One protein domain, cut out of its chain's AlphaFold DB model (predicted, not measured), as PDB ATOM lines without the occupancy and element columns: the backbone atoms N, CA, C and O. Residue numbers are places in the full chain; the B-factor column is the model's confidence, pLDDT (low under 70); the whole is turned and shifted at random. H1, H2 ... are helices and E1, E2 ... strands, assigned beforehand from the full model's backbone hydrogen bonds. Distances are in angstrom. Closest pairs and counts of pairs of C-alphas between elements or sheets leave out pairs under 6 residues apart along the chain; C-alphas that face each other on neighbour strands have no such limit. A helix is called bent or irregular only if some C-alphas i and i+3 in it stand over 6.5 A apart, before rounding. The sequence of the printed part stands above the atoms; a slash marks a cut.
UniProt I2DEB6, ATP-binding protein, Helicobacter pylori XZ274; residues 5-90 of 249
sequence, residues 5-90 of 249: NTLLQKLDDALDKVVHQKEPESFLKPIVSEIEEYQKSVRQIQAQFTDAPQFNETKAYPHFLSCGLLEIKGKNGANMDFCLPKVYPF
ATOM      1  N   ASN A   5       1.177  13.735  27.150       83.56
ATOM      2  CA  ASN A   5       1.223  14.986  26.396       83.56
ATOM      3  C   ASN A   5       2.248  15.975  26.967       83.56
ATOM      4  O   ASN A   5       2.942  16.641  26.207       83.56
ATOM      5  N   THR A   6       2.393  16.040  28.293       88.88
ATOM      6  CA  THR A   6       3.414  16.873  28.936       88.88
ATOM      7  C   THR A   6       4.819  16.363  28.624       88.88
ATOM      8  O   THR A   6       5.703  17.166  28.343       88.88
ATOM      9  N   LEU A   7       5.034  15.041  28.634       89.50
ATOM     10  CA  LEU A   7       6.325  14.448  28.259       89.50
ATOM     11  C   LEU A   7       6.651  14.680  26.783       89.50
ATOM     12  O   LEU A   7       7.787  15.010  26.462       89.50
ATOM     13  N   LEU A   8       5.659  14.549  25.897       88.44
ATOM     14  CA  LEU A   8       5.817  14.825  24.471       88.44
ATOM     15  C   LEU A   8       6.181  16.289  24.217       88.44
ATOM     16  O   LEU A   8       7.107  16.540  23.456       88.44
ATOM     17  N   GLN A   9       5.523  17.236  24.893       90.62
ATOM     18  CA  GLN A   9       5.860  18.657  24.766       90.62
ATOM     19  C   GLN A   9       7.283  18.942  25.257       90.62
ATOM     20  O   GLN A   9       8.058  19.579  24.555       90.62
ATOM     21  N   LYS A  10       7.662  18.425  26.433       91.62
ATOM     22  CA  LYS A  10       9.030  18.580  26.950       91.62
ATOM     23  C   LYS A  10      10.077  17.967  26.018       91.62
ATOM     24  O   LYS A  10      11.178  18.500  25.912       91.62
ATOM     25  N   LEU A  11       9.758  16.834  25.390       90.31
ATOM     26  CA  LEU A  11      10.631  16.188  24.417       90.31
ATOM     27  C   LEU A  11      10.778  17.047  23.159       90.31
ATOM     28  O   LEU A  11      11.903  17.239  22.714       90.31
ATOM     29  N   ASP A  12       9.682  17.594  22.634       89.25
ATOM     30  CA  ASP A  12       9.696  18.511  21.488       89.25
ATOM     31  C   ASP A  12      10.542  19.763  21.783       89.25
ATOM     32  O   ASP A  12      11.470  20.075  21.038       89.25
ATOM     33  N   ASP A  13      10.339  20.393  22.946       90.62
ATOM     34  CA  ASP A  13      11.115  21.556  23.393       90.62
ATOM     35  C   ASP A  13      12.619  21.240  23.532       90.62
ATOM     36  O   ASP A  13      13.484  22.070  23.239       90.62
ATOM     37  N   ALA A  14      12.957  20.042  24.024       89.94
ATOM     38  CA  ALA A  14      14.342  19.609  24.182       89.94
ATOM     39  C   ALA A  14      14.992  19.272  22.830       89.94
ATOM     40  O   ALA A  14      16.165  19.591  22.614       89.94
ATOM     41  N   LEU A  15      14.232  18.671  21.911       87.75
ATOM     42  CA  LEU A  15      14.670  18.403  20.545       87.75
ATOM     43  C   LEU A  15      14.887  19.696  19.761       87.75
ATOM     44  O   LEU A  15      15.876  19.782  19.038       87.75
ATOM     45  N   ASP A  16      14.048  20.718  19.937       88.06
ATOM     46  CA  ASP A  16      14.237  22.017  19.283       88.06
ATOM     47  C   ASP A  16      15.587  22.654  19.647       88.06
ATOM     48  O   ASP A  16      16.342  23.096  18.773       88.06
ATOM     49  N   LYS A  17      15.956  22.603  20.932       88.25
ATOM     50  CA  LYS A  17      17.256  23.094  21.412       88.25
ATOM     51  C   LYS A  17      18.428  22.358  20.766       88.25
ATOM     52  O   LYS A  17      19.376  22.985  20.299       88.25
ATOM     53  N   VAL A  18      18.376  21.031  20.717       87.62
ATOM     54  CA  VAL A  18      19.496  20.228  20.202       87.62
ATOM     55  C   VAL A  18      19.578  20.272  18.676       87.62
ATOM     56  O   VAL A  18      20.664  20.428  18.120       87.62
ATOM     57  N   VAL A  19      18.446  20.177  17.976       84.00
ATOM     58  CA  VAL A  19      18.405  20.060  16.511       84.00
ATOM     59  C   VAL A  19      18.469  21.425  15.828       84.00
ATOM     60  O   VAL A  19      19.295  21.621  14.935       84.00
ATOM     61  N   HIS A  20      17.624  22.380  16.227       84.50
ATOM     62  CA  HIS A  20      17.554  23.687  15.567       84.50
ATOM     63  C   HIS A  20      18.537  24.687  16.172       84.50
ATOM     64  O   HIS A  20      19.228  25.389  15.432       84.50
ATOM     65  N   GLN A  21      18.640  24.729  17.504       87.19
ATOM     66  CA  GLN A  21      19.519  25.681  18.200       87.19
ATOM     67  C   GLN A  21      20.964  25.162  18.340       87.19
ATOM     68  O   GLN A  21      21.850  25.924  18.721       87.19
ATOM     69  N   LYS A  22      21.225  23.904  17.939       87.06
ATOM     70  CA  LYS A  22      22.543  23.235  17.957       87.06
ATOM     71  C   LYS A  22      23.187  23.167  19.346       87.06
ATOM     72  O   LYS A  22      24.415  23.163  19.464       87.06
ATOM     73  N   GLU A  23      22.365  23.109  20.388       88.81
ATOM     74  CA  GLU A  23      22.822  22.895  21.759       88.81
ATOM     75  C   GLU A  23      23.356  21.459  21.958       88.81
ATOM     76  O   GLU A  23      22.991  20.545  21.211       88.81
ATOM     77  N   PRO A  24      24.204  21.209  22.974       88.38
ATOM     78  CA  PRO A  24      24.720  19.872  23.256       88.38
ATOM     79  C   PRO A  24      23.621  18.839  23.557       88.38
ATOM     80  O   PRO A  24      22.684  19.105  24.309       88.38
ATOM     81  N   GLU A  25      23.802  17.593  23.108       86.38
ATOM     82  CA  GLU A  25      22.855  16.489  23.360       86.38
ATOM     83  C   GLU A  25      22.600  16.209  24.852       86.38
ATOM     84  O   GLU A  25      21.584  15.621  25.223       86.38
ATOM     85  N   SER A  26      23.482  16.666  25.749       88.81
ATOM     86  CA  SER A  26      23.275  16.577  27.199       88.81
ATOM     87  C   SER A  26      21.975  17.230  27.675       88.81
ATOM     88  O   SER A  26      21.476  16.842  28.730       88.81
ATOM     89  N   PHE A  27      21.410  18.171  26.911       87.56
ATOM     90  CA  PHE A  27      20.103  18.773  27.191       87.56
ATOM     91  C   PHE A  27      18.937  17.775  27.094       87.56
ATOM     92  O   PHE A  27      17.883  18.028  27.672       87.56
ATOM     93  N   LEU A  28      19.130  16.620  26.446       88.75
ATOM     94  CA  LEU A  28      18.132  15.548  26.380       88.75
ATOM     95  C   LEU A  28      18.144  14.646  27.617       88.75
ATOM     96  O   LEU A  28      17.147  13.986  27.896       88.75
ATOM     97  N   LYS A  29      19.240  14.608  28.390       90.00
ATOM     98  CA  LYS A  29      19.372  13.691  29.538       90.00
ATOM     99  C   LYS A  29      18.217  13.789  30.545       90.00
ATOM    100  O   LYS A  29      17.732  12.733  30.952       90.00
ATOM    101  N   PRO A  30      17.748  14.991  30.945       92.06
ATOM    102  CA  PRO A  30      16.636  15.095  31.883       92.06
ATOM    103  C   PRO A  30      15.354  14.460  31.334       92.06
ATOM    104  O   PRO A  30      14.739  13.646  32.016       92.06
ATOM    105  N   ILE A  31      14.989  14.765  30.082       91.69
ATOM    106  CA  ILE A  31      13.753  14.244  29.487       91.69
ATOM    107  C   ILE A  31      13.841  12.742  29.185       91.69
ATOM    108  O   ILE A  31      12.860  12.033  29.379       91.69
ATOM    109  N   VAL A  32      15.016  12.224  28.807       90.31
ATOM    110  CA  VAL A  32      15.243  10.773  28.664       90.31
ATOM    111  C   VAL A  32      14.979  10.053  29.986       90.31
ATOM    112  O   VAL A  32      14.242   9.070  30.000       90.31
ATOM    113  N   SER A  33      15.506  10.570  31.100       92.25
ATOM    114  CA  SER A  33      15.273   9.987  32.429       92.25
ATOM    115  C   SER A  33      13.789  10.000  32.808       92.25
ATOM    116  O   SER A  33      13.270   8.992  33.284       92.25
ATOM    117  N   GLU A  34      13.080  11.108  32.556       93.06
ATOM    118  CA  GLU A  34      11.631  11.190  32.798       93.06
ATOM    119  C   GLU A  34      10.843  10.180  31.939       93.06
ATOM    120  O   GLU A  34       9.909   9.538  32.427       93.06
ATOM    121  N   ILE A  35      11.226   9.992  30.668       91.31
ATOM    122  CA  ILE A  35      10.611   9.000  29.772       91.31
ATOM    123  C   ILE A  35      10.851   7.575  30.287       91.31
ATOM    124  O   ILE A  35       9.916   6.771  30.308       91.31
ATOM    125  N   GLU A  36      12.066   7.246  30.727       91.56
ATOM    126  CA  GLU A  36      12.394   5.927  31.282       91.56
ATOM    127  C   GLU A  36      11.622   5.627  32.576       91.56
ATOM    128  O   GLU A  36      11.127   4.511  32.768       91.56
ATOM    129  N   GLU A  37      11.488   6.608  33.470       92.50
ATOM    130  CA  GLU A  37      10.668   6.480  34.679       92.50
ATOM    131  C   GLU A  37       9.195   6.261  34.334       92.50
ATOM    132  O   GLU A  37       8.545   5.364  34.881       92.50
ATOM    133  N   TYR A  38       8.680   7.019  33.365       91.25
ATOM    134  CA  TYR A  38       7.317   6.853  32.885       91.25
ATOM    135  C   TYR A  38       7.090   5.455  32.288       91.25
ATOM    136  O   TYR A  38       6.134   4.773  32.666       91.25
ATOM    137  N   GLN A  39       8.003   4.967  31.443       90.12
ATOM    138  CA  GLN A  39       7.970   3.602  30.910       90.12
ATOM    139  C   GLN A  39       7.916   2.544  32.017       90.12
ATOM    140  O   GLN A  39       7.096   1.625  31.946       90.12
ATOM    141  N   LYS A  40       8.770   2.665  33.042       90.44
ATOM    142  CA  LYS A  40       8.783   1.742  34.187       90.44
ATOM    143  C   LYS A  40       7.446   1.766  34.927       90.44
ATOM    144  O   LYS A  40       6.916   0.699  35.227       90.44
ATOM    145  N   SER A  41       6.873   2.951  35.149       90.50
ATOM    146  CA  SER A  41       5.590   3.100  35.848       90.50
ATOM    147  C   SER A  41       4.429   2.428  35.104       90.50
ATOM    148  O   SER A  41       3.628   1.722  35.713       90.50
ATOM    149  N   VAL A  42       4.374   2.565  33.775       89.62
ATOM    150  CA  VAL A  42       3.342   1.923  32.953       89.62
ATOM    151  C   VAL A  42       3.519   0.407  32.958       89.62
ATOM    152  O   VAL A  42       2.544  -0.314  33.154       89.62
ATOM    153  N   ARG A  43       4.756  -0.091  32.803       86.12
ATOM    154  CA  ARG A  43       5.055  -1.536  32.796       86.12
ATOM    155  C   ARG A  43       4.705  -2.235  34.109       86.12
ATOM    156  O   ARG A  43       4.330  -3.399  34.073       86.12
ATOM    157  N   GLN A  44       4.824  -1.550  35.245       86.00
ATOM    158  CA  GLN A  44       4.462  -2.108  36.553       86.00
ATOM    159  C   GLN A  44       2.958  -2.369  36.697       86.00
ATOM    160  O   GLN A  44       2.568  -3.288  37.408       86.00
ATOM    161  N   ILE A  45       2.125  -1.561  36.038       84.38
ATOM    162  CA  ILE A  45       0.660  -1.652  36.117       84.38
ATOM    163  C   ILE A  45       0.103  -2.517  34.980       84.38
ATOM    164  O   ILE A  45      -0.898  -3.210  35.139       84.38
ATOM    165  N   GLN A  46       0.736  -2.458  33.810       79.94
ATOM    166  CA  GLN A  46       0.322  -3.189  32.622       79.94
ATOM    167  C   GLN A  46       0.393  -4.702  32.848       79.94
ATOM    168  O   GLN A  46       1.431  -5.230  33.245       79.94
ATOM    169  N   ALA A  47      -0.691  -5.397  32.495       74.44
ATOM    170  CA  ALA A  47      -0.722  -6.853  32.479       74.44
ATOM    171  C   ALA A  47       0.424  -7.412  31.616       74.44
ATOM    172  O   ALA A  47       0.606  -7.013  30.455       74.44
ATOM    173  N   GLN A  48       1.208  -8.312  32.209       71.75
ATOM    174  CA  GLN A  48       2.363  -8.939  31.579       71.75
ATOM    175  C   GLN A  48       1.929 -10.229  30.883       71.75
ATOM    176  O   GLN A  48       1.306 -11.096  31.491       71.75
ATOM    177  N   PHE A  49       2.288 -10.368  29.609       65.44
ATOM    178  CA  PHE A  49       2.118 -11.621  28.880       65.44
ATOM    179  C   PHE A  49       3.318 -12.523  29.172       65.44
ATOM    180  O   PHE A  49       4.329 -12.467  28.474       65.44
ATOM    181  N   THR A  50       3.235 -13.293  30.254       65.50
ATOM    182  CA  THR A  50       4.188 -14.370  30.565       65.50
ATOM    183  C   THR A  50       3.832 -15.655  29.807       65.50
ATOM    184  O   THR A  50       2.817 -15.696  29.114       65.50
ATOM    185  N   ASP A  51       4.631 -16.718  29.959       57.34
ATOM    186  CA  ASP A  51       4.435 -18.008  29.266       57.34
ATOM    187  C   ASP A  51       3.021 -18.604  29.435       57.34
ATOM    188  O   ASP A  51       2.541 -19.327  28.562       57.34
ATOM    189  N   ALA A  52       2.330 -18.259  30.527       59.97
ATOM    190  CA  ALA A  52       0.892 -18.450  30.682       59.97
ATOM    191  C   ALA A  52       0.180 -17.082  30.743       59.97
ATOM    192  O   ALA A  52       0.592 -16.230  31.542       59.97
ATOM    193  N   PRO A  53      -0.879 -16.851  29.941       59.03
ATOM    194  CA  PRO A  53      -1.689 -15.646  30.054       59.03
ATOM    195  C   PRO A  53      -2.430 -15.656  31.394       59.03
ATOM    196  O   PRO A  53      -3.206 -16.567  31.674       59.03
ATOM    197  N   GLN A  54      -2.182 -14.645  32.226       63.19
ATOM    198  CA  GLN A  54      -2.965 -14.402  33.434       63.19
ATOM    199  C   GLN A  54      -4.108 -13.450  33.085       63.19
ATOM    200  O   GLN A  54      -3.873 -12.335  32.616       63.19
ATOM    201  N   PHE A  55      -5.343 -13.903  33.280       68.62
ATOM    202  CA  PHE A  55      -6.526 -13.063  33.131       68.62
ATOM    203  C   PHE A  55      -6.785 -12.286  34.423       68.62
ATOM    204  O   PHE A  55      -6.396 -12.716  35.509       68.62
ATOM    205  N   ASN A  56      -7.436 -11.126  34.317       71.00
ATOM    206  CA  ASN A  56      -7.801 -10.357  35.499       71.00
ATOM    207  C   ASN A  56      -8.947 -11.067  36.246       71.00
ATOM    208  O   ASN A  56     -10.105 -10.987  35.843       71.00
ATOM    209  N   GLU A  57      -8.610 -11.755  37.337       67.44
ATOM    210  CA  GLU A  57      -9.573 -12.418  38.231       67.44
ATOM    211  C   GLU A  57     -10.251 -11.444  39.217       67.44
ATOM    212  O   GLU A  57     -11.170 -11.818  39.948       67.44
ATOM    213  N   THR A  58      -9.809 -10.182  39.267       72.75
ATOM    214  CA  THR A  58     -10.416  -9.152  40.121       72.75
ATOM    215  C   THR A  58     -11.666  -8.558  39.470       72.75
ATOM    216  O   THR A  58     -11.873  -8.673  38.269       72.75
ATOM    217  N   LYS A  59     -12.492  -7.860  40.259       70.81
ATOM    218  CA  LYS A  59     -13.659  -7.105  39.759       70.81
ATOM    219  C   LYS A  59     -13.325  -5.681  39.296       70.81
ATOM    220  O   LYS A  59     -14.228  -4.938  38.936       70.81
ATOM    221  N   ALA A  60     -12.062  -5.259  39.375       81.38
ATOM    222  CA  ALA A  60     -11.691  -3.876  39.104       81.38
ATOM    223  C   ALA A  60     -11.319  -3.679  37.630       81.38
ATOM    224  O   ALA A  60     -10.526  -4.437  37.066       81.38
ATOM    225  N   TYR A  61     -11.855  -2.620  37.028       86.75
ATOM    226  CA  TYR A  61     -11.439  -2.164  35.707       86.75
ATOM    227  C   TYR A  61     -10.043  -1.521  35.747       86.75
ATOM    228  O   TYR A  61      -9.660  -0.913  36.756       86.75
ATOM    229  N   PRO A  62      -9.260  -1.614  34.655       88.44
ATOM    230  CA  PRO A  62      -7.960  -0.963  34.595       88.44
ATOM    231  C   PRO A  62      -8.131   0.559  34.584       88.44
ATOM    232  O   PRO A  62      -9.151   1.076  34.148       88.44
ATOM    233  N   HIS A  63      -7.115   1.298  35.028       88.06
ATOM    234  CA  HIS A  63      -7.141   2.768  34.966       88.06
ATOM    235  C   HIS A  63      -6.810   3.287  33.557       88.06
ATOM    236  O   HIS A  63      -7.216   4.380  33.160       88.06
ATOM    237  N   PHE A  64      -6.054   2.501  32.791       90.75
ATOM    238  CA  PHE A  64      -5.690   2.788  31.411       90.75
ATOM    239  C   PHE A  64      -5.496   1.489  30.623       90.75
ATOM    240  O   PHE A  64      -5.181   0.442  31.188       90.75
ATOM    241  N   LEU A  65      -5.613   1.572  29.300       90.25
ATOM    242  CA  LEU A  65      -5.162   0.539  28.369       90.25
ATOM    243  C   LEU A  65      -3.853   0.975  27.719       90.25
ATOM    244  O   LEU A  65      -3.762   2.073  27.174       90.25
ATOM    245  N   SER A  66      -2.836   0.114  27.770       88.75
ATOM    246  CA  SER A  66      -1.583   0.325  27.044       88.75
ATOM    247  C   SER A  66      -1.609  -0.437  25.723       88.75
ATOM    248  O   SER A  66      -1.713  -1.664  25.699       88.75
ATOM    249  N   CYS A  67      -1.482   0.310  24.632       84.50
ATOM    250  CA  CYS A  67      -1.656  -0.140  23.256       84.50
ATOM    251  C   CYS A  67      -0.324  -0.123  22.491       84.50
ATOM    252  O   CYS A  67      -0.267   0.314  21.346       84.50
ATOM    253  N   GLY A  68       0.760  -0.525  23.161       83.75
ATOM    254  CA  GLY A  68       2.102  -0.583  22.580       83.75
ATOM    255  C   GLY A  68       2.952   0.659  22.851       83.75
ATOM    256  O   GLY A  68       2.807   1.324  23.882       83.75
ATOM    257  N   LEU A  69       3.878   0.936  21.934       85.75
ATOM    258  CA  LEU A  69       4.833   2.039  22.013       85.75
ATOM    259  C   LEU A  69       4.597   3.018  20.859       85.75
ATOM    260  O   LEU A  69       4.335   2.620  19.729       85.75
ATOM    261  N   LEU A  70       4.697   4.305  21.160       86.19
ATOM    262  CA  LEU A  70       4.854   5.373  20.191       86.19
ATOM    263  C   LEU A  70       6.349   5.531  19.915       86.19
ATOM    264  O   LEU A  70       7.090   5.971  20.796       86.19
ATOM    265  N   GLU A  71       6.775   5.163  18.711       86.31
ATOM    266  CA  GLU A  71       8.124   5.442  18.218       86.31
ATOM    267  C   GLU A  71       8.189   6.873  17.681       86.31
ATOM    268  O   GLU A  71       7.448   7.249  16.771       86.31
ATOM    269  N   ILE A  72       9.098   7.667  18.231       81.44
ATOM    270  CA  ILE A  72       9.416   9.013  17.770       81.44
ATOM    271  C   ILE A  72      10.781   8.937  17.113       81.44
ATOM    272  O   ILE A  72      11.789   8.764  17.795       81.44
ATOM    273  N   LYS A  73      10.784   9.060  15.785       78.62
ATOM    274  CA  LYS A  73      11.993   9.075  14.960       78.62
ATOM    275  C   LYS A  73      12.324  10.507  14.575       78.62
ATOM    276  O   LYS A  73      11.439  11.260  14.155       78.62
ATOM    277  N   GLY A  74      13.595  10.876  14.686       66.06
ATOM    278  CA  GLY A  74      14.082  12.160  14.196       66.06
ATOM    279  C   GLY A  74      13.869  12.325  12.683       66.06
ATOM    280  O   GLY A  74      13.984  11.377  11.905       66.06
ATOM    281  N   LYS A  75      13.575  13.554  12.244       60.09
ATOM    282  CA  LYS A  75      13.663  13.942  10.825       60.09
ATOM    283  C   LYS A  75      15.043  14.544  10.545       60.09
ATOM    284  O   LYS A  75      15.669  15.110  11.434       60.09
ATOM    285  N   ASN A  76      15.490  14.476   9.290       51.22
ATOM    286  CA  ASN A  76      16.642  15.232   8.777       51.22
ATOM    287  C   ASN A  76      17.989  14.985   9.496       51.22
ATOM    288  O   ASN A  76      18.727  15.926   9.769       51.22
ATOM    289  N   GLY A  77      18.344  13.724   9.761       47.94
ATOM    290  CA  GLY A  77      19.703  13.357  10.192       47.94
ATOM    291  C   GLY A  77      19.967  13.403  11.701       47.94
ATOM    292  O   GLY A  77      21.068  13.053  12.119       47.94
ATOM    293  N   ALA A  78      18.974  13.755  12.524       56.78
ATOM    294  CA  ALA A  78      19.015  13.484  13.959       56.78
ATOM    295  C   ALA A  78      18.737  11.987  14.188       56.78
ATOM    296  O   ALA A  78      17.597  11.537  14.083       56.78
ATOM    297  N   ASN A  79      19.786  11.204  14.443       62.84
ATOM    298  CA  ASN A  79      19.701   9.759  14.663       62.84
ATOM    299  C   ASN A  79      19.282   9.465  16.116       62.84
ATOM    300  O   ASN A  79      20.061   8.935  16.906       62.84
ATOM    301  N   MET A  80      18.086   9.920  16.491       70.88
ATOM    302  CA  MET A  80      17.554   9.813  17.848       70.88
ATOM    303  C   MET A  80      16.154   9.215  17.812       70.88
ATOM    304  O   MET A  80      15.233   9.813  17.252       70.88
ATOM    305  N   ASP A  81      16.028   8.051  18.445       82.12
ATOM    306  CA  ASP A  81      14.785   7.303  18.557       82.12
ATOM    307  C   ASP A  81      14.327   7.300  20.019       82.12
ATOM    308  O   ASP A  81      15.056   6.865  20.915       82.12
ATOM    309  N   PHE A  82      13.106   7.771  20.263       86.62
ATOM    310  CA  PHE A  82      12.462   7.704  21.574       86.62
ATOM    311  C   PHE A  82      11.233   6.810  21.493       86.62
ATOM    312  O   PHE A  82      10.457   6.886  20.543       86.62
ATOM    313  N   CYS A  83      11.012   6.005  22.527       87.88
ATOM    314  CA  CYS A  83       9.814   5.186  22.647       87.88
ATOM    315  C   CYS A  83       9.002   5.661  23.847       87.88
ATOM    316  O   CYS A  83       9.511   5.682  24.965       87.88
ATOM    317  N   LEU A  84       7.731   6.003  23.659       89.69
ATOM    318  CA  LEU A  84       6.828   6.294  24.775       89.69
ATOM    319  C   LEU A  84       5.705   5.260  24.827       89.69
ATOM    320  O   LEU A  84       5.160   4.912  23.785       89.69
ATOM    321  N   PRO A  85       5.302   4.767  26.009       88.69
ATOM    322  CA  PRO A  85       4.112   3.941  26.122       88.69
ATOM    323  C   PRO A  85       2.884   4.678  25.587       88.69
ATOM    324  O   PRO A  85       2.529   5.755  26.072       88.69
ATOM    325  N   LYS A  86       2.209   4.071  24.610       88.31
ATOM    326  CA  LYS A  86       0.940   4.561  24.081       88.31
ATOM    327  C   LYS A  86      -0.168   4.091  25.016       88.31
ATOM    328  O   LYS A  86      -0.526   2.914  25.003       88.31
ATOM    329  N   VAL A  87      -0.668   4.983  25.866       89.75
ATOM    330  CA  VAL A  87      -1.715   4.667  26.848       89.75
ATOM    331  C   VAL A  87      -2.975   5.481  26.595       89.75
ATOM    332  O   VAL A  87      -2.908   6.634  26.174       89.75
ATOM    333  N   TYR A  88      -4.121   4.884  26.899       90.81
ATOM    334  CA  TYR A  88      -5.420   5.537  26.860       90.81
ATOM    335  C   TYR A  88      -6.098   5.403  28.221       90.81
ATOM    336  O   TYR A  88      -6.170   4.279  28.722       90.81
ATOM    337  N   PRO A  89      -6.624   6.493  28.811       91.56
ATOM    338  CA  PRO A  89      -7.480   6.400  29.988       91.56
ATOM    339  C   PRO A  89      -8.617   5.418  29.735       91.56
ATOM    340  O   PRO A  89      -9.132   5.348  28.618       91.56
ATOM    341  N   PHE A  90      -8.986   4.652  30.753       91.94
ATOM    342  CA  PHE A  90     -10.047   3.671  30.631       91.94
ATOM    343  C   PHE A  90     -11.377   4.221  31.163       91.94
ATOM    344  O   PHE A  90     -11.384   4.827  32.235       91.94
TER     345      PHE A  90
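Overview. This is residues 5 to 90 of the 249 residues of the protein "ATP-binding protein" of Helicobacter pylori XZ274 (UniProt I2DEB6). A helical hairpin, H1 and H2, and a hairpin of two strands, E1 and E2, make a loose rod, with a long loop at one end. The strand hairpin packs on residues 32 to 45 of H2, mostly through E2, and in the loop, residues 46 to 63, residues 48 to 54 stick out. The printed part has 86 residues, with two named helices and then two named strands along it; the sheet, order E1 - E2, is antiparallel and the class is mixed. The whole is loose, with a radius of gyration of the C-alphas of 16.3 A and spans of 52 by 25 by 18 A.

Arrangement. H1, residues 5 to 19, and H2, residues 25 to 45, form a helical hairpin over a tight link. They touch at a shallow tilt of 24 degrees, opposite ways; their closest C-alphas, of Val 18 and Glu 25, are 5.9 A apart. The closest C-alphas of H2 and E2, residues 81 to 89, are those of Gln 39 and Pro 85, 6.2 A apart. E1, residues 64 to 73, and E2 are an antiparallel hairpin at 156 degrees; N 70 and O 84 are 2.7 A apart and N 65 and O 88 2.8 A, both within hydrogen-bond range. H1 is apart from E1 and from E2. Each O i to N i+4 pair of H1 is within hydrogen-bond range, and 13 of 17 in H2.

Along the chain. H1 begins with C-alpha 5 at (1.223, 14.986, 26.396) and is 20.5 A long. H2, 31.4 A long, has a kink of 29 degrees near residue 32 and is irregular, but only just: C-alphas 27 and 30 are 6.9 A apart. E1, 25.0 A long, bends by 58 degrees at residue 67. E2, also 25.0 A, ends with C-alpha 89 at (-7.480, 6.400, 29.988).

Size, cuts and confidence. The two C-alphas farthest apart, of Lys 22 and Glu 57, are 52.1 A apart. The printed part has no cut. The link from H2 to E1 is long, with 18 residues. The mean pLDDT of the printed part is 82.6; residues 49 to 55, 57 and 74 to 79 are under 70.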